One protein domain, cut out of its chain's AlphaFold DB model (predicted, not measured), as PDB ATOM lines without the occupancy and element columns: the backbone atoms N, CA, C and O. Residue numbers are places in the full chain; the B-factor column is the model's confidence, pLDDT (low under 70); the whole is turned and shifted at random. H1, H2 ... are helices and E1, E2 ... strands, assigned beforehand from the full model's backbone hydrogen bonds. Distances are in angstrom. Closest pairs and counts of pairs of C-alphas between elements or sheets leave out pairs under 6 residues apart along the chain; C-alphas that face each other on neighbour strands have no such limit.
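AT A GLANCE: This is residues 2 to 97 and 141 to 168 of the 231 residues of the protein "DDE_5 domain-containing protein" of Streptomyces sp. C (UniProt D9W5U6). One strongly twisted sheet of six strands makes a wall, with two helices packed over one of its faces and no named helix on the other; the sheet curls round the longer helix, H1, while the short H2 lies over E4. The printed part has 124 residues, with named elements in the order E1 E2 H1 E3 H2 E4 E5 E6. The sheet runs E2 E1 E6 E3 E4 E5 and is mixed, and the class is mixed, helices and strands. The whole is compact, with a radius of gyration of the C-alphas of 14.8 A and spans of 49 by 37 by 32 A.

HOW THE PARTS SIT: The sheet's edge strands are E2, residues 22 to 29, and E5, residues 142 to 145. E2 forms a hairpin with E1, residues 8 to 14, antiparallel at 164 degrees, with N 11 and O 26 2.9 A apart. E1 is antiparallel to E6, residues 159 to 165, at 153 degrees, with N 12 and O 161 2.9 A apart. E6 is parallel to E3, residues 64 to 68, at 24 degrees, with N 67 and O 160 2.7 A apart. E3 is parallel to E4, residues 86 to 91, at 21 degrees, with N 66 and O 87 2.8 A apart. E4 and E5 are parallel at 26 degrees, with N 143 and O 88 3.2 A apart. H1, residues 36 to 53, is on the sheet; its closest C-alphas to E1 are Thr 40 and Ser 9, 6.8 A apart. H2, residues 74 to 80, is on the same face at a height over the sheet of 8.8 A, along E4 at 4 degrees on the local plane. H1 touches H2 with residues 37 to 41 alone, at a steep tilt of 64 degrees, the same way; the closest C-alphas are Ala 37 and Ile 77, 5.7 A apart. E3, H2, E4 form a strand-helix-strand unit, two parallel neighbour strands with a helix between in the chain; E2, H1, E3 form a split one, with E1 and E6 between its strands. Both crossovers are right-handed. In H1 and H2 every O i to N i+4 pair is within hydrogen-bond range.

IN THESE COORDINATES: E1 begins at C-alpha 8 (-58.119, -93.350, -29.890) and measures 18.5 A. E2 measures 19.7 A and bends by 61 degrees at residue 25. H1 measures 25.6 A, ending at C-alpha 53 (-37.685, -92.022, -45.045). E3 measures 12.7 A, H2 9.9 A, E4 16.4 A and E5 9.6 A. E6 measures 19.3 A, ending at C-alpha 165 (-58.942, -88.959, -26.299).

THE WHOLE: The C-alphas farthest apart are those of Arg 2 and Gly 60, 50.8 A. Residues 98 to 140 are not printed, and C-alphas 97 and 141 are 20.1 A apart across the cut. The link from E5 to E6, residues 146 to 158, is long. Mean pLDDT of the printed part is 75.2; residues 2 to 5, 16 to 21, 141 to 160 and 162 to 168 are under 70.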
ATOM      1  N   ARG A   2     -76.129 -98.177 -27.743       44.28
ATOM      2  CA  ARG A   2     -75.438 -96.997 -28.284       44.28
ATOM      3  C   ARG A   2     -73.993 -97.410 -28.549       44.28
ATOM      4  O   ARG A   2     -73.351 -97.918 -27.634       44.28
ATOM      5  N   GLN A   3     -73.504 -97.239 -29.777       54.91
ATOM      6  CA  GLN A   3     -72.077 -97.359 -30.055       54.91
ATOM      7  C   GLN A   3     -71.385 -96.252 -29.254       54.91
ATOM      8  O   GLN A   3     -71.386 -95.088 -29.649       54.91
ATOM      9  N   GLY A   4     -70.914 -96.586 -28.052       59.72
ATOM     10  CA  GLY A   4     -70.119 -95.673 -27.245       59.72
ATOM     11  C   GLY A   4     -68.874 -95.308 -28.041       59.72
ATOM     12  O   GLY A   4     -68.254 -96.181 -28.650       59.72
ATOM     13  N   CYS A   5     -68.532 -94.023 -28.087       65.25
ATOM     14  CA  CYS A   5     -67.340 -93.581 -28.793       65.25
ATOM     15  C   CYS A   5     -66.116 -94.304 -28.218       65.25
ATOM     16  O   CYS A   5     -65.826 -94.197 -27.025       65.25
ATOM     17  N   ARG A   6     -65.429 -95.077 -29.064       74.81
ATOM     18  CA  ARG A   6     -64.217 -95.811 -28.677       74.81
ATOM     19  C   ARG A   6     -63.088 -94.818 -28.357       74.81
ATOM     20  O   ARG A   6     -63.153 -93.681 -28.814       74.81
ATOM     21  N   PRO A   7     -62.069 -95.171 -27.563       85.81
ATOM     22  CA  PRO A   7     -60.886 -94.328 -27.398       85.81
ATOM     23  C   PRO A   7     -59.996 -94.367 -28.653       85.81
ATOM     24  O   PRO A   7     -60.114 -95.253 -29.498       85.81
ATOM     25  N   ALA A   8     -59.146 -93.355 -28.840       85.56
ATOM     26  CA  ALA A   8     -58.119 -93.350 -29.890       85.56
ATOM     27  C   ALA A   8     -56.751 -93.058 -29.292       85.56
ATOM     28  O   ALA A   8     -56.670 -92.256 -28.360       85.56
ATOM     29  N   SER A   9     -55.725 -93.674 -29.875       89.00
ATOM     30  CA  SER A   9     -54.320 -93.309 -29.714       89.00
ATOM     31  C   SER A   9     -53.949 -92.307 -30.803       89.00
ATOM     32  O   SER A   9     -54.215 -92.543 -31.981       89.00
ATOM     33  N   ILE A  10     -53.392 -91.167 -30.413       87.56
ATOM     34  CA  ILE A  10     -53.073 -90.055 -31.310       87.56
ATOM     35  C   ILE A  10     -51.600 -89.711 -31.159       87.56
ATOM     36  O   ILE A  10     -51.172 -89.465 -30.036       87.56
ATOM     37  N   VAL A  11     -50.877 -89.607 -32.276       89.50
ATOM     38  CA  VAL A  11     -49.497 -89.112 -32.342       89.50
ATOM     39  C   VAL A  11     -49.483 -87.763 -33.054       89.50
ATOM     40  O   VAL A  11     -49.980 -87.629 -34.173       89.50
ATOM     41  N   ALA A  12     -48.891 -86.755 -32.422       86.88
ATOM     42  CA  ALA A  12     -48.733 -85.420 -32.984       86.88
ATOM     43  C   ALA A  12     -47.281 -84.948 -32.885       86.88
ATOM     44  O   ALA A  12     -46.620 -85.195 -31.884       86.88
ATOM     45  N   ALA A  13     -46.790 -84.231 -33.890       86.25
ATOM     46  CA  ALA A  13     -45.547 -83.480 -33.793       86.25
ATOM     47  C   ALA A  13     -45.780 -82.188 -33.010       86.25
ATOM     48  O   ALA A  13     -46.782 -81.503 -33.229       86.25
ATOM     49  N   LEU A  14     -44.836 -81.846 -32.139       81.19
ATOM     50  CA  LEU A  14     -44.791 -80.577 -31.427       81.19
ATOM     51  C   LEU A  14     -43.664 -79.713 -31.989       81.19
ATOM     52  O   LEU A  14     -42.528 -80.168 -32.130       81.19
ATOM     53  N   GLU A  15     -43.968 -78.447 -32.271       73.81
ATOM     54  CA  GLU A  15     -42.923 -77.463 -32.527       73.81
ATOM     55  C   GLU A  15     -42.145 -77.192 -31.230       73.81
ATOM     56  O   GLU A  15     -42.725 -76.954 -30.172       73.81
ATOM     57  N   THR A  16     -40.815 -77.162 -31.303       64.44
ATOM     58  CA  THR A  16     -39.947 -76.783 -30.172       64.44
ATOM     59  C   THR A  16     -39.846 -75.257 -29.994       64.44
ATOM     60  O   THR A  16     -38.965 -74.760 -29.288       64.44
ATOM     61  N   GLY A  17     -40.656 -74.500 -30.739       66.06
ATOM     62  CA  GLY A  17     -40.634 -73.046 -30.857       66.06
ATOM     63  C   GLY A  17     -41.467 -72.334 -29.792       66.06
ATOM     64  O   GLY A  17     -42.052 -72.937 -28.898       66.06
ATOM     65  N   ARG A  18     -41.507 -70.999 -29.873       64.25
ATOM     66  CA  ARG A  18     -42.302 -70.159 -28.955       64.25
ATOM     67  C   ARG A  18     -43.793 -70.136 -29.335       64.25
ATOM     68  O   ARG A  18     -44.615 -69.648 -28.565       64.25
ATOM     69  N   THR A  19     -44.115 -70.655 -30.516       55.25
ATOM     70  CA  THR A  19     -45.463 -70.857 -31.037       55.25
ATOM     71  C   THR A  19     -45.909 -72.295 -30.772       55.25
ATOM     72  O   THR A  19     -45.172 -73.226 -31.088       55.25
ATOM     73  N   PRO A  20     -47.097 -72.511 -30.182       58.34
ATOM     74  CA  PRO A  20     -47.610 -73.847 -29.920       58.34
ATOM     75  C   PRO A  20     -48.255 -74.405 -31.193       58.34
ATOM     76  O   PRO A  20     -49.478 -74.474 -31.299       58.34
ATOM     77  N   TRP A  21     -47.449 -74.775 -32.184       66.31
ATOM     78  CA  TRP A  21     -47.960 -75.542 -33.317       66.31
ATOM     79  C   TRP A  21     -47.875 -77.034 -33.024       66.31
ATOM     80  O   TRP A  21     -46.855 -77.550 -32.563       66.31
ATOM     81  N   THR A  22     -48.985 -77.721 -33.292       78.50
ATOM     82  CA  THR A  22     -49.086 -79.177 -33.201       78.50
ATOM     83  C   THR A  22     -49.595 -79.712 -34.531       78.50
ATOM     84  O   THR A  22     -50.579 -79.200 -35.063       78.50
ATOM     85  N   ALA A  23     -48.911 -80.707 -35.089       82.25
ATOM     86  CA  ALA A  23     -49.317 -81.354 -36.333       82.25
ATOM     87  C   ALA A  23     -49.703 -82.802 -36.045       82.25
ATOM     88  O   ALA A  23     -48.886 -83.574 -35.553       82.25
ATOM     89  N   LEU A  24     -50.946 -83.180 -36.340       85.75
ATOM     90  CA  LEU A  24     -51.398 -84.561 -36.200       85.75
ATOM     91  C   LEU A  24     -50.670 -85.438 -37.229       85.75
ATOM     92  O   LEU A  24     -50.791 -85.191 -38.426       85.75
ATOM     93  N   LEU A  25     -49.910 -86.432 -36.768       87.19
ATOM     94  CA  LEU A  25     -49.149 -87.334 -37.639       87.19
ATOM     95  C   LEU A  25     -49.859 -88.660 -37.863       87.19
ATOM     96  O   LEU A  25     -49.704 -89.250 -38.931       87.19
ATOM     97  N   ASP A  26     -50.588 -89.139 -36.852       90.75
ATOM     98  CA  ASP A  26     -51.373 -90.361 -36.959       90.75
ATOM     99  C   ASP A  26     -52.445 -90.487 -35.859       90.75
ATOM    100  O   ASP A  26     -52.319 -89.911 -34.772       90.75
ATOM    101  N   ALA A  27     -53.503 -91.256 -36.132       91.62
ATOM    102  CA  ALA A  27     -54.569 -91.553 -35.181       91.62
ATOM    103  C   ALA A  27     -55.164 -92.952 -35.404       91.62
ATOM    104  O   ALA A  27     -55.731 -93.240 -36.455       91.62
ATOM    105  N   ILE A  28     -55.135 -93.788 -34.365       91.00
ATOM    106  CA  ILE A  28     -55.684 -95.147 -34.381       91.00
ATOM    107  C   ILE A  28     -56.887 -95.221 -33.447       91.00
ATOM    108  O   ILE A  28     -56.804 -94.886 -32.261       91.00
ATOM    109  N   ARG A  29     -58.022 -95.700 -33.965       91.12
ATOM    110  CA  ARG A  29     -59.173 -96.071 -33.137       91.12
ATOM    111  C   ARG A  29     -58.874 -97.399 -32.446       91.12
ATOM    112  O   ARG A  29     -58.523 -98.370 -33.102       91.12
ATOM    113  N   LEU A  30     -59.019 -97.437 -31.125       89.25
ATOM    114  CA  LEU A  30     -58.717 -98.632 -30.349       89.25
ATOM    115  C   LEU A  30     -59.922 -99.567 -30.317       89.25
ATOM    116  O   LEU A  30     -61.045 -99.147 -30.013       89.25
ATOM    117  N   GLU A  31     -59.662-100.843 -30.574       88.69
ATOM    118  CA  GLU A  31     -60.632-101.896 -30.319       88.69
ATOM    119  C   GLU A  31     -60.775-102.150 -28.808       88.69
ATOM    120  O   GLU A  31     -59.821-101.957 -28.042       88.69
ATOM    121  N   PRO A  32     -61.961-102.570 -28.337       86.38
ATOM    122  CA  PRO A  32     -62.140-102.969 -26.946       86.38
ATOM    123  C   PRO A  32     -61.145-104.068 -26.552       86.38
ATOM    124  O   PRO A  32     -61.032-105.079 -27.236       86.38
ATOM    125  N   GLY A  33     -60.426-103.869 -25.446       86.94
ATOM    126  CA  GLY A  33     -59.416-104.821 -24.969       86.94
ATOM    127  C   GLY A  33     -58.087-104.794 -25.731       86.94
ATOM    128  O   GLY A  33     -57.211-105.592 -25.411       86.94
ATOM    129  N   ALA A  34     -57.910-103.888 -26.700       89.06
ATOM    130  CA  ALA A  34     -56.632-103.727 -27.383       89.06
ATOM    131  C   ALA A  34     -55.512-103.378 -26.391       89.06
ATOM    132  O   ALA A  34     -55.678-102.544 -25.495       89.06
ATOM    133  N   ASP A  35     -54.349-103.994 -26.590       91.81
ATOM    134  CA  ASP A  35     -53.148-103.673 -25.831       91.81
ATOM    135  C   ASP A  35     -52.618-102.300 -26.256       91.81
ATOM    136  O   ASP A  35     -51.936-102.158 -27.273       91.81
ATOM    137  N   LEU A  36     -52.939-101.281 -25.457       90.69
ATOM    138  CA  LEU A  36     -52.577 -99.897 -25.742       90.69
ATOM    139  C   LEU A  36     -51.069 -99.716 -25.955       90.69
ATOM    140  O   LEU A  36     -50.674 -98.963 -26.842       90.69
ATOM    141  N   ALA A  37     -50.223-100.397 -25.178       91.38
ATOM    142  CA  ALA A  37     -48.775-100.245 -25.294       91.38
ATOM    143  C   ALA A  37     -48.261-100.838 -26.610       91.38
ATOM    144  O   ALA A  37     -47.462-100.200 -27.292       91.38
ATOM    145  N   ALA A  38     -48.758-102.018 -26.991       94.88
ATOM    146  CA  ALA A  38     -48.392-102.653 -28.254       94.88
ATOM    147  C   ALA A  38     -48.871-101.835 -29.463       94.88
ATOM    148  O   ALA A  38     -48.081-101.564 -30.365       94.88
ATOM    149  N   VAL A  39     -50.128-101.372 -29.449       95.12
ATOM    150  CA  VAL A  39     -50.682-100.529 -30.522       95.12
ATOM    151  C   VAL A  39     -49.882 -99.236 -30.661       95.12
ATOM    152  O   VAL A  39     -49.503 -98.864 -31.766       95.12
ATOM    153  N   THR A  40     -49.570 -98.577 -29.545       93.00
ATOM    154  CA  THR A  40     -48.797 -97.327 -29.558       93.00
ATOM    155  C   THR A  40     -47.371 -97.550 -30.046       93.00
ATOM    156  O   THR A  40     -46.845 -96.716 -30.774       93.00
ATOM    157  N   ALA A  41     -46.733 -98.665 -29.680       95.12
ATOM    158  CA  ALA A  41     -45.387 -98.974 -30.146       95.12
ATOM    159  C   ALA A  41     -45.346 -99.157 -31.670       95.12
ATOM    160  O   ALA A  41     -44.502 -98.554 -32.330       95.12
ATOM    161  N   VAL A  42     -46.290 -99.917 -32.237       96.38
ATOM    162  CA  VAL A  42     -46.427-100.050 -33.698       96.38
ATOM    163  C   VAL A  42     -46.655 -98.680 -34.335       96.38
ATOM    164  O   VAL A  42     -45.934 -98.295 -35.249       96.38
ATOM    165  N   GLN A  43     -47.581 -97.900 -33.778       95.12
ATOM    166  CA  GLN A  43     -47.911 -96.567 -34.273       95.12
ATOM    167  C   GLN A  43     -46.695 -95.627 -34.318       95.12
ATOM    168  O   GLN A  43     -46.424 -94.976 -35.326       95.12
ATOM    169  N   VAL A  44     -45.943 -95.552 -33.218       93.62
ATOM    170  CA  VAL A  44     -44.754 -94.700 -33.107       93.62
ATOM    171  C   VAL A  44     -43.660 -95.177 -34.054       93.62
ATOM    172  O   VAL A  44     -43.032 -94.345 -34.704       93.62
ATOM    173  N   ARG A  45     -43.455 -96.493 -34.181       95.69
ATOM    174  CA  ARG A  45     -42.481 -97.063 -35.119       95.69
ATOM    175  C   ARG A  45     -42.765 -96.615 -36.547       95.69
ATOM    176  O   ARG A  45     -41.883 -96.044 -37.178       95.69
ATOM    177  N   GLU A  46     -43.998 -96.783 -37.012       95.81
ATOM    178  CA  GLU A  46     -44.384 -96.386 -38.366       95.81
ATOM    179  C   GLU A  46     -44.206 -94.878 -38.602       95.81
ATOM    180  O   GLU A  46     -43.749 -94.453 -39.663       95.81
ATOM    181  N   VAL A  47     -44.542 -94.043 -37.612       93.94
ATOM    182  CA  VAL A  47     -44.320 -92.592 -37.695       93.94
ATOM    183  C   VAL A  47     -42.828 -92.273 -37.813       93.94
ATOM    184  O   VAL A  47     -42.442 -91.476 -38.668       93.94
ATOM    185  N   VAL A  48     -41.983 -92.884 -36.982       90.81
ATOM    186  CA  VAL A  48     -40.533 -92.639 -36.985       90.81
ATOM    187  C   VAL A  48     -39.898 -93.128 -38.283       90.81
ATOM    188  O   VAL A  48     -39.104 -92.404 -38.879       90.81
ATOM    189  N   GLU A  49     -40.294 -94.293 -38.789       92.81
ATOM    190  CA  GLU A  49     -39.842 -94.799 -40.088       92.81
ATOM    191  C   GLU A  49     -40.203 -93.836 -41.226       92.81
ATOM    192  O   GLU A  49     -39.352 -93.528 -42.064       92.81
ATOM    193  N   ARG A  50     -41.417 -93.263 -41.220       92.75
ATOM    194  CA  ARG A  50     -41.809 -92.219 -42.186       92.75
ATOM    195  C   ARG A  50     -40.958 -90.953 -42.060       92.75
ATOM    196  O   ARG A  50     -40.618 -90.353 -43.078       92.75
ATOM    197  N   LEU A  51     -40.591 -90.542 -40.844       88.75
ATOM    198  CA  LEU A  51     -39.705 -89.390 -40.630       88.75
ATOM    199  C   LEU A  51     -38.292 -89.645 -41.172       88.75
ATOM    200  O   LEU A  51     -37.718 -88.761 -41.814       88.75
ATOM    201  N   ILE A  52     -37.754 -90.847 -40.955       88.06
ATOM    202  CA  ILE A  52     -36.448 -91.269 -41.482       88.06
ATOM    203  C   ILE A  52     -36.487 -91.304 -43.014       88.06
ATOM    204  O   ILE A  52     -35.627 -90.712 -43.664       88.06
ATOM    205  N   ALA A  53     -37.510 -91.935 -43.596       89.69
ATOM    206  CA  ALA A  53     -37.685 -92.022 -45.045       89.69
ATOM    207  C   ALA A  53     -37.820 -90.639 -45.706       89.69
ATOM    208  O   ALA A  53     -37.323 -90.424 -46.809       89.69
ATOM    209  N   ALA A  54     -38.436 -89.675 -45.015       88.44
ATOM    210  CA  ALA A  54     -38.551 -88.290 -45.467       88.44
ATOM    211  C   ALA A  54     -37.293 -87.434 -45.199       88.44
ATOM    212  O   ALA A  54     -37.350 -86.215 -45.368       88.44
ATOM    213  N   ALA A  55     -36.190 -88.037 -44.736       86.81
ATOM    214  CA  ALA A  55     -34.954 -87.363 -44.327       86.81
ATOM    215  C   ALA A  55     -35.165 -86.235 -43.294       86.81
ATOM    216  O   ALA A  55     -34.357 -85.313 -43.189       86.81
ATOM    217  N   ARG A  56     -36.256 -86.301 -42.517       83.06
ATOM    218  CA  ARG A  56     -36.563 -85.351 -41.432       83.06
ATOM    219  C   ARG A  56     -35.733 -85.631 -40.184       83.06
ATOM    220  O   ARG A  56     -35.537 -84.736 -39.371       83.06
ATOM    221  N   TRP A  57     -35.260 -86.864 -40.047       85.75
ATOM    222  CA  TRP A  57     -34.284 -87.286 -39.055       85.75
ATOM    223  C   TRP A  57     -33.174 -88.066 -39.761       85.75
ATOM    224  O   TRP A  57     -33.445 -88.832 -40.688       85.75
ATOM    225  N   GLN A  58     -31.926 -87.872 -39.339       82.00
ATOM    226  CA  GLN A  58     -30.753 -88.513 -39.931       82.00
ATOM    227  C   GLN A  58     -29.811 -89.023 -38.840       82.00
ATOM    228  O   GLN A  58     -29.741 -88.462 -37.747       82.00
ATOM    229  N   ARG A  59     -29.037 -90.068 -39.153       81.06
ATOM    230  CA  ARG A  59     -28.053 -90.630 -38.221       81.06
ATOM    231  C   ARG A  59     -27.054 -89.549 -37.787       81.06
ATOM    232  O   ARG A  59     -26.484 -88.862 -38.629       81.06
ATOM    233  N   GLY A  60     -26.842 -89.424 -36.478       83.06
ATOM    234  CA  GLY A  60     -26.004 -88.377 -35.880       83.06
ATOM    235  C   GLY A  60     -26.782 -87.151 -35.382       83.06
ATOM    236  O   GLY A  60     -26.182 -86.286 -34.750       83.06
ATOM    237  N   GLN A  61     -28.094 -87.077 -35.625       81.12
ATOM    238  CA  GLN A  61     -28.998 -86.166 -34.916       81.12
ATOM    239  C   GLN A  61     -29.381 -86.750 -33.541       81.12
ATOM    240  O   GLN A  61     -29.275 -87.966 -33.357       81.12
ATOM    241  N   PRO A  62     -29.839 -85.922 -32.581       83.00
ATOM    242  CA  PRO A  62     -30.437 -86.411 -31.340       83.00
ATOM    243  C   PRO A  62     -31.609 -87.362 -31.605       83.00
ATOM    244  O   PRO A  62     -32.295 -87.231 -32.621       83.00
ATOM    245  N   ASP A  63     -31.847 -88.298 -30.687       84.75
ATOM    246  CA  ASP A  63     -32.976 -89.228 -30.769       84.75
ATOM    247  C   ASP A  63     -34.318 -88.469 -30.819       84.75
ATOM    248  O   ASP A  63     -34.458 -87.358 -30.297       84.75
ATOM    249  N   VAL A  64     -35.325 -89.058 -31.471       85.69
ATOM    250  CA  VAL A  64     -36.667 -88.465 -31.545       85.69
ATOM    251  C   VAL A  64     -37.323 -88.551 -30.168       85.69
ATOM    252  O   VAL A  64     -37.571 -89.647 -29.664       85.69
ATOM    253  N   LEU A  65     -37.647 -87.406 -29.564       89.06
ATOM    254  CA  LEU A  65     -38.274 -87.368 -28.246       89.06
ATOM    255  C   LEU A  65     -39.766 -87.684 -28.356       89.06
ATOM    256  O   LEU A  65     -40.526 -86.929 -28.954       89.06
ATOM    257  N   VAL A  66     -40.205 -88.766 -27.728       89.50
ATOM    258  CA  VAL A  66     -41.605 -89.188 -27.646       89.50
ATOM    259  C   VAL A  66     -42.138 -88.906 -26.246       89.50
ATOM    260  O   VAL A  66     -41.749 -89.540 -25.268       89.50
ATOM    261  N   VAL A  67     -43.066 -87.960 -26.156       89.81
ATOM    262  CA  VAL A  67     -43.737 -87.540 -24.928       89.81
ATOM    263  C   VAL A  67     -45.063 -88.281 -24.790       89.81
ATOM    264  O   VAL A  67     -45.956 -88.140 -25.623       89.81
ATOM    265  N   LEU A  68     -45.209 -89.063 -23.728       87.56
ATOM    266  CA  LEU A  68     -46.392 -89.877 -23.465       87.56
ATOM    267  C   LEU A  68     -47.195 -89.304 -22.295       87.56
ATOM    268  O   LEU A  68     -46.640 -88.989 -21.239       87.56
ATOM    269  N   ASP A  69     -48.514 -89.208 -22.456       85.94
ATOM    270  CA  ASP A  69     -49.397 -88.827 -21.354       85.94
ATOM    271  C   ASP A  69     -49.537 -89.942 -20.288       85.94
ATOM    272  O   ASP A  69     -49.248 -91.112 -20.527       85.94
ATOM    273  N   ALA A  70     -50.073 -89.589 -19.116       78.88
ATOM    274  CA  ALA A  70     -50.316 -90.453 -17.960       78.88
ATOM    275  C   ALA A  70     -51.141 -91.717 -18.270       78.88
ATOM    276  O   ALA A  70     -51.114 -92.688 -17.521       78.88
ATOM    277  N   GLY A  71     -51.908 -91.740 -19.358       83.12
ATOM    278  CA  GLY A  71     -52.635 -92.940 -19.781       83.12
ATOM    279  C   GLY A  71     -51.748 -94.082 -20.290       83.12
ATOM    280  O   GLY A  71     -52.223 -95.212 -20.363       83.12
ATOM    281  N   TYR A  72     -50.484 -93.810 -20.627       87.12
ATOM    282  CA  TYR A  72     -49.601 -94.763 -21.294       87.12
ATOM    283  C   TYR A  72     -48.617 -95.440 -20.334       87.12
ATOM    284  O   TYR A  72     -48.129 -94.851 -19.369       87.12
ATOM    285  N   ASP A  73     -48.285 -96.697 -20.631       87.50
ATOM    286  CA  ASP A  73     -47.188 -97.410 -19.977       87.50
ATOM    287  C   ASP A  73     -45.861 -97.054 -20.664       87.50
ATOM    288  O   ASP A  73     -45.413 -97.729 -21.592       87.50
ATOM    289  N   ALA A  74     -45.260 -95.942 -20.232       88.44
ATOM    290  CA  ALA A  74     -44.042 -95.417 -20.842       88.44
ATOM    291  C   ALA A  74     -42.859 -96.393 -20.766       88.44
ATOM    292  O   ALA A  74     -42.082 -96.478 -21.713       88.44
ATOM    293  N   HIS A  75     -42.749 -97.171 -19.683       87.12
ATOM    294  CA  HIS A  75     -41.687 -98.167 -19.533       87.12
ATOM    295  C   HIS A  75     -41.833 -99.295 -20.548       87.12
ATOM    296  O   HIS A  75     -40.865 -99.657 -21.217       87.12
ATOM    297  N   ARG A  76     -43.048 -99.834 -20.692       90.75
ATOM    298  CA  ARG A  76     -43.306-100.897 -21.660       90.75
ATOM    299  C   ARG A  76     -43.112-100.413 -23.096       90.75
ATOM    300  O   ARG A  76     -42.512-101.131 -23.886       90.75
ATOM    301  N   ILE A  77     -43.564 -99.203 -23.427       91.81
ATOM    302  CA  ILE A  77     -43.376 -98.623 -24.767       91.81
ATOM    303  C   ILE A  77     -41.888 -98.391 -25.061       91.81
ATOM    304  O   ILE A  77     -41.423 -98.788 -26.124       91.81
ATOM    305  N   ALA A  78     -41.123 -97.838 -24.113       90.25
ATOM    306  CA  ALA A  78     -39.674 -97.680 -24.260       90.25
ATOM    307  C   ALA A  78     -38.968 -99.030 -24.472       90.25
ATOM    308  O   ALA A  78     -38.068 -99.137 -25.299       90.25
ATOM    309  N   HIS A  79     -39.407-100.079 -23.768       91.50
ATOM    310  CA  HIS A  79     -38.875-101.429 -23.948       91.50
ATOM    311  C   HIS A  79     -39.173-102.008 -25.346       91.50
ATOM    312  O   HIS A  79     -38.293-102.585 -25.984       91.50
ATOM    313  N   LEU A  80     -40.400-101.833 -25.844       95.06
ATOM    314  CA  LEU A  80     -40.813-102.315 -27.170       95.06
ATOM    315  C   LEU A  80     -40.131-101.579 -28.336       95.06
ATOM    316  O   LEU A  80     -40.177-102.062 -29.465       95.06
ATOM    317  N   LEU A  81     -39.529-100.419 -28.072       94.38
ATOM    318  CA  LEU A  81     -38.909 -99.546 -29.069       94.38
ATOM    319  C   LEU A  81     -37.402 -99.356 -28.837       94.38
ATOM    320  O   LEU A  81     -36.824 -98.378 -29.301       94.38
ATOM    321  N   THR A  82     -36.754-100.281 -28.122       92.25
ATOM    322  CA  THR A  82     -35.309-100.199 -27.816       92.25
ATOM    323  C   THR A  82     -34.390-100.246 -29.032       92.25
ATOM    324  O   THR A  82     -33.224 -99.876 -28.933       92.25
ATOM    325  N   ASP A  83     -34.894-100.713 -30.166       90.94
ATOM    326  CA  ASP A  83     -34.199-100.788 -31.446       90.94
ATOM    327  C   ASP A  83     -34.353 -99.517 -32.301       90.94
ATOM    328  O   ASP A  83     -33.733 -99.413 -33.360       90.94
ATOM    329  N   MET A  84     -35.159 -98.548 -31.854       91.25
ATOM    330  CA  MET A  84     -35.458 -97.320 -32.591       91.25
ATOM    331  C   MET A  84     -34.656 -96.123 -32.055       91.25
ATOM    332  O   MET A  84     -34.367 -96.071 -30.860       91.25
ATOM    333  N   PRO A  85     -34.334 -95.122 -32.901       89.56
ATOM    334  CA  PRO A  85     -33.628 -93.908 -32.485       89.56
ATOM    335  C   PRO A  85     -34.579 -92.932 -31.778       89.56
ATOM    336  O   PRO A  85     -34.877 -91.840 -32.275       89.56
ATOM    337  N   ILE A  86     -35.138 -93.367 -30.650       87.88
ATOM    338  CA  ILE A  86     -36.119 -92.604 -29.887       87.88
ATOM    339  C   ILE A  86     -35.723 -92.488 -28.423       87.88
ATOM    340  O   ILE A  86     -35.114 -93.380 -27.836       87.88
ATOM    341  N   GLU A  87     -36.178 -91.404 -27.817       90.12
ATOM    342  CA  GLU A  87     -36.104 -91.171 -26.387       90.12
ATOM    343  C   GLU A  87     -37.521 -91.018 -25.841       90.12
ATOM    344  O   GLU A  87     -38.325 -90.270 -26.392       90.12
ATOM    345  N   VAL A  88     -37.862 -91.734 -24.767       87.62
ATOM    346  CA  VAL A  88     -39.230 -91.731 -24.227       87.62
ATOM    347  C   VAL A  88     -39.301 -90.918 -22.939       87.62
ATOM    348  O   VAL A  88     -38.627 -91.221 -21.952       87.62
ATOM    349  N   LEU A  89     -40.194 -89.926 -22.936       89.56
ATOM    350  CA  LEU A  89     -40.553 -89.108 -21.784       89.56
ATOM    351  C   LEU A  89     -42.024 -89.332 -21.428       89.56
ATOM    352  O   LEU A  89     -42.925 -88.830 -22.090       89.56
ATOM    353  N   GLY A  90     -42.287 -90.079 -20.362       87.19
ATOM    354  CA  GLY A  90     -43.654 -90.345 -19.908       87.19
ATOM    355  C   GLY A  90     -44.054 -89.510 -18.699       87.19
ATOM    356  O   GLY A  90     -43.296 -89.424 -17.730       87.19
ATOM    357  N   ARG A  91     -45.282 -88.977 -18.698       85.62
ATOM    358  CA  ARG A  91     -45.944 -88.567 -17.454       85.62
ATOM    359  C   ARG A  91     -46.366 -89.827 -16.708       85.62
ATOM    360  O   ARG A  91     -47.136 -90.627 -17.226       85.62
ATOM    361  N   LEU A  92     -45.888 -90.006 -15.484       81.69
ATOM    362  CA  LEU A  92     -46.314 -91.127 -14.658       81.69
ATOM    363  C   LEU A  92     -47.649 -90.811 -13.980       81.69
ATOM    364  O   LEU A  92     -47.853 -89.699 -13.493       81.69
ATOM    365  N   ARG A  93     -48.552 -91.791 -13.901       77.56
ATOM    366  CA  ARG A  93     -49.705 -91.673 -13.002       77.56
ATOM    367  C   ARG A  93     -49.289 -91.818 -11.552       77.56
ATOM    368  O   ARG A  93     -48.453 -92.650 -11.216       77.56
ATOM    369  N   SER A  94     -49.963 -91.065 -10.692       77.75
ATOM    370  CA  SER A  94     -49.745 -91.091  -9.245       77.75
ATOM    371  C   SER A  94     -50.071 -92.438  -8.589       77.75
ATOM    372  O   SER A  94     -49.658 -92.666  -7.460       77.75
ATOM    373  N   ASP A  95     -50.804 -93.326  -9.268       78.44
ATOM    374  CA  ASP A  95     -51.150 -94.671  -8.788       78.44
ATOM    375  C   ASP A  95     -50.086 -95.734  -9.123       78.44
ATOM    376  O   ASP A  95     -50.227 -96.898  -8.745       78.44
ATOM    377  N   ARG A  96     -49.006 -95.365  -9.825       74.25
ATOM    378  CA  ARG A  96     -47.927 -96.294 -10.171       74.25
ATOM    379  C   ARG A  96     -46.972 -96.483  -8.994       74.25
ATOM    380  O   ARG A  96     -46.416 -95.527  -8.462       74.25
ATOM    381  N   VAL A  97     -46.738 -97.747  -8.636       78.94
ATOM    382  CA  VAL A  97     -45.785 -98.159  -7.598       78.94
ATOM    383  C   VAL A  97     -44.517 -98.696  -8.255       78.94
ATOM    384  O   VAL A  97     -44.550 -99.706  -8.960       78.94
ATOM    385  N   ARG A 141     -32.753 -95.324 -22.995       47.78
ATOM    386  CA  ARG A 141     -32.767 -94.007 -22.359       47.78
ATOM    387  C   ARG A 141     -34.225 -93.595 -22.193       47.78
ATOM    388  O   ARG A 141     -34.855 -93.088 -23.115       47.78
ATOM    389  N   TYR A 142     -34.796 -93.902 -21.035       41.44
ATOM    390  CA  TYR A 142     -36.095 -93.387 -20.626       41.44
ATOM    391  C   TYR A 142     -35.889 -92.441 -19.451       41.44
ATOM    392  O   TYR A 142     -35.225 -92.770 -18.466       41.44
ATOM    393  N   HIS A 143     -36.483 -91.259 -19.544       49.62
ATOM    394  CA  HIS A 143     -36.463 -90.283 -18.467       49.62
ATOM    395  C   HIS A 143     -37.840 -90.239 -17.813       49.62
ATOM    396  O   HIS A 143     -38.867 -90.052 -18.467       49.62
ATOM    397  N   LEU A 144     -37.865 -90.442 -16.496       46.94
ATOM    398  CA  LEU A 144     -39.074 -90.296 -15.700       46.94
ATOM    399  C   LEU A 144     -39.189 -88.838 -15.244       46.94
ATOM    400  O   LEU A 144     -38.418 -88.386 -14.391       46.94
ATOM    401  N   ALA A 145     -40.173 -88.112 -15.773       39.97
ATOM    402  CA  ALA A 145     -40.576 -86.834 -15.203       39.97
ATOM    403  C   ALA A 145     -41.507 -87.094 -14.013       39.97
ATOM    404  O   ALA A 145     -42.714 -87.284 -14.164       39.97
ATOM    405  N   VAL A 146     -40.937 -87.109 -12.810       31.70
ATOM    406  CA  VAL A 146     -41.718 -86.925 -11.583       31.70
ATOM    407  C   VAL A 146     -41.998 -85.429 -11.467       31.70
ATOM    408  O   VAL A 146     -41.063 -84.634 -11.533       31.70
ATOM    409  N   THR A 147     -43.261 -85.026 -11.307       29.95
ATOM    410  CA  THR A 147     -43.638 -83.639 -10.991       29.95
ATOM    411  C   THR A 147     -43.112 -83.259  -9.604       29.95
ATOM    412  O   THR A 147     -43.811 -83.333  -8.600       29.95
ATOM    413  N   GLY A 148     -41.839 -82.891  -9.566       25.75
ATOM    414  CA  GLY A 148     -41.146 -82.133  -8.534       25.75
ATOM    415  C   GLY A 148     -40.309 -81.049  -9.230       25.75
ATOM    416  O   GLY A 148     -40.194 -81.072 -10.455       25.75
ATOM    417  N   PRO A 149     -39.704 -80.091  -8.510       24.28
ATOM    418  CA  PRO A 149     -39.073 -78.897  -9.099       24.28
ATOM    419  C   PRO A 149     -37.806 -79.170  -9.942       24.28
ATOM    420  O   PRO A 149     -37.082 -78.242 -10.304       24.28
ATOM    421  N   ALA A 150     -37.501 -80.431 -10.251       26.12
ATOM    422  CA  ALA A 150     -36.299 -80.837 -10.959       26.12
ATOM    423  C   ALA A 150     -36.414 -80.539 -12.463       26.12
ATOM    424  O   ALA A 150     -37.115 -81.217 -13.213       26.12
ATOM    425  N   ARG A 151     -35.675 -79.516 -12.902       28.80
ATOM    426  CA  ARG A 151     -35.427 -79.198 -14.313       28.80
ATOM    427  C   ARG A 151     -34.659 -80.348 -14.973       28.80
ATOM    428  O   ARG A 151     -33.472 -80.508 -14.705       28.80
ATOM    429  N   GLN A 152     -35.303 -81.107 -15.853       36.38
ATOM    430  CA  GLN A 152     -34.600 -81.955 -16.818       36.38
ATOM    431  C   GLN A 152     -34.563 -81.220 -18.160       36.38
ATOM    432  O   GLN A 152     -35.600 -80.846 -18.704       36.38
ATOM    433  N   THR A 153     -33.354 -80.959 -18.654       29.53
ATOM    434  CA  THR A 153     -33.120 -80.322 -19.952       29.53
ATOM    435  C   THR A 153     -32.851 -81.417 -20.974       29.53
ATOM    436  O   THR A 153     -31.771 -81.997 -20.969       29.53
ATOM    437  N   LEU A 154     -33.827 -81.688 -21.837       38.84
ATOM    438  CA  LEU A 154     -33.683 -82.588 -22.980       38.84
ATOM    439  C   LEU A 154     -33.702 -81.739 -24.252       38.84
ATOM    440  O   LEU A 154     -34.672 -81.026 -24.518       38.84
ATOM    441  N   ALA A 155     -32.591 -81.739 -24.985       37.25
ATOM    442  CA  ALA A 155     -32.482 -81.057 -26.265       37.25
ATOM    443  C   ALA A 155     -32.892 -82.039 -27.367       37.25
ATOM    444  O   ALA A 155     -32.108 -82.904 -27.743       37.25
ATOM    445  N   ALA A 156     -34.118 -81.897 -27.864       44.19
ATOM    446  CA  ALA A 156     -34.620 -82.658 -28.998       44.19
ATOM    447  C   ALA A 156     -35.088 -81.688 -30.083       44.19
ATOM    448  O   ALA A 156     -35.817 -80.742 -29.788       44.19
ATOM    449  N   ASP A 157     -34.667 -81.925 -31.325       42.25
ATOM    450  CA  ASP A 157     -35.104 -81.145 -32.491       42.25
ATOM    451  C   ASP A 157     -36.374 -81.732 -33.142       42.25
ATOM    452  O   ASP A 157     -37.030 -81.064 -33.940       42.25
ATOM    453  N   ALA A 158     -36.776 -82.945 -32.742       51.53
ATOM    454  CA  ALA A 158     -38.048 -83.568 -33.098       51.53
ATOM    455  C   ALA A 158     -38.754 -84.077 -31.834       51.53
ATOM    456  O   ALA A 158     -38.224 -84.929 -31.122       51.53
ATOM    457  N   VAL A 159     -39.954 -83.549 -31.568       58.53
ATOM    458  CA  VAL A 159     -40.775 -83.922 -30.411       58.53
ATOM    459  C   VAL A 159     -42.117 -84.452 -30.895       58.53
ATOM    460  O   VAL A 159     -42.836 -83.778 -31.631       58.53
ATOM    461  N   LEU A 160     -42.468 -85.655 -30.460       65.88
ATOM    462  CA  LEU A 160     -43.768 -86.275 -30.660       65.88
ATOM    463  C   LEU A 160     -44.532 -86.274 -29.339       65.88
ATOM    464  O   LEU A 160     -43.958 -86.545 -28.294       65.88
ATOM    465  N   SER A 161     -45.826 -85.993 -29.374       70.25
ATOM    466  CA  SER A 161     -46.739 -86.148 -28.246       70.25
ATOM    467  C   SER A 161     -47.755 -87.223 -28.563       70.25
ATOM    468  O   SER A 161     -48.343 -87.223 -29.648       70.25
ATOM    469  N   VAL A 162     -47.969 -88.123 -27.608       66.31
ATOM    470  CA  VAL A 162     -48.959 -89.187 -27.713       66.31
ATOM    471  C   VAL A 162     -50.021 -89.012 -26.638       66.31
ATOM    472  O   VAL A 162     -49.733 -88.963 -25.439       66.31
ATOM    473  N   THR A 163     -51.279 -88.931 -27.067       68.12
ATOM    474  CA  THR A 163     -52.427 -88.716 -26.180       68.12
ATOM    475  C   THR A 163     -53.557 -89.693 -26.481       68.12
ATOM    476  O   THR A 163     -53.719 -90.137 -27.616       68.12
ATOM    477  N   THR A 164     -54.336 -90.058 -25.461       41.16
ATOM    478  CA  THR A 164     -55.606 -90.770 -25.646       41.16
ATOM    479  C   THR A 164     -56.770 -89.803 -25.477       41.16
ATOM    480  O   THR A 164     -56.884 -89.172 -24.425       41.16
ATOM    481  N   ARG A 165     -57.691 -89.729 -26.446       44.09
ATOM    482  CA  ARG A 165     -58.942 -88.959 -26.299       44.09
ATOM    483  C   ARG A 165     -60.159 -89.889 -26.279       44.09
ATOM    484  O   ARG A 165     -60.399 -90.624 -27.237       44.09
ATOM    485  N   SER A 166     -60.945 -89.820 -25.204       35.59
ATOM    486  CA  SER A 166     -62.323 -90.334 -25.140       35.59
ATOM    487  C   SER A 166     -63.291 -89.175 -25.407       35.59
ATOM    488  O   SER A 166     -63.062 -88.077 -24.905       35.59
ATOM    489  N   SER A 167     -64.343 -89.363 -26.214       37.06
ATOM    490  CA  SER A 167     -65.248 -88.261 -26.598       37.06
ATOM    491  C   SER A 167     -66.375 -87.973 -25.598       37.06
ATOM    492  O   SER A 167     -67.325 -87.270 -25.943       37.06
ATOM    493  N   ALA A 168     -66.328 -88.506 -24.378       26.44
ATOM    494  CA  ALA A 168     -67.278 -88.098 -23.350       26.44
ATOM    495  C   ALA A 168     -66.886 -86.697 -22.851       26.44
ATOM    496  O   ALA A 168     -65.950 -86.580 -22.069       26.44
TER     497      ALA A 168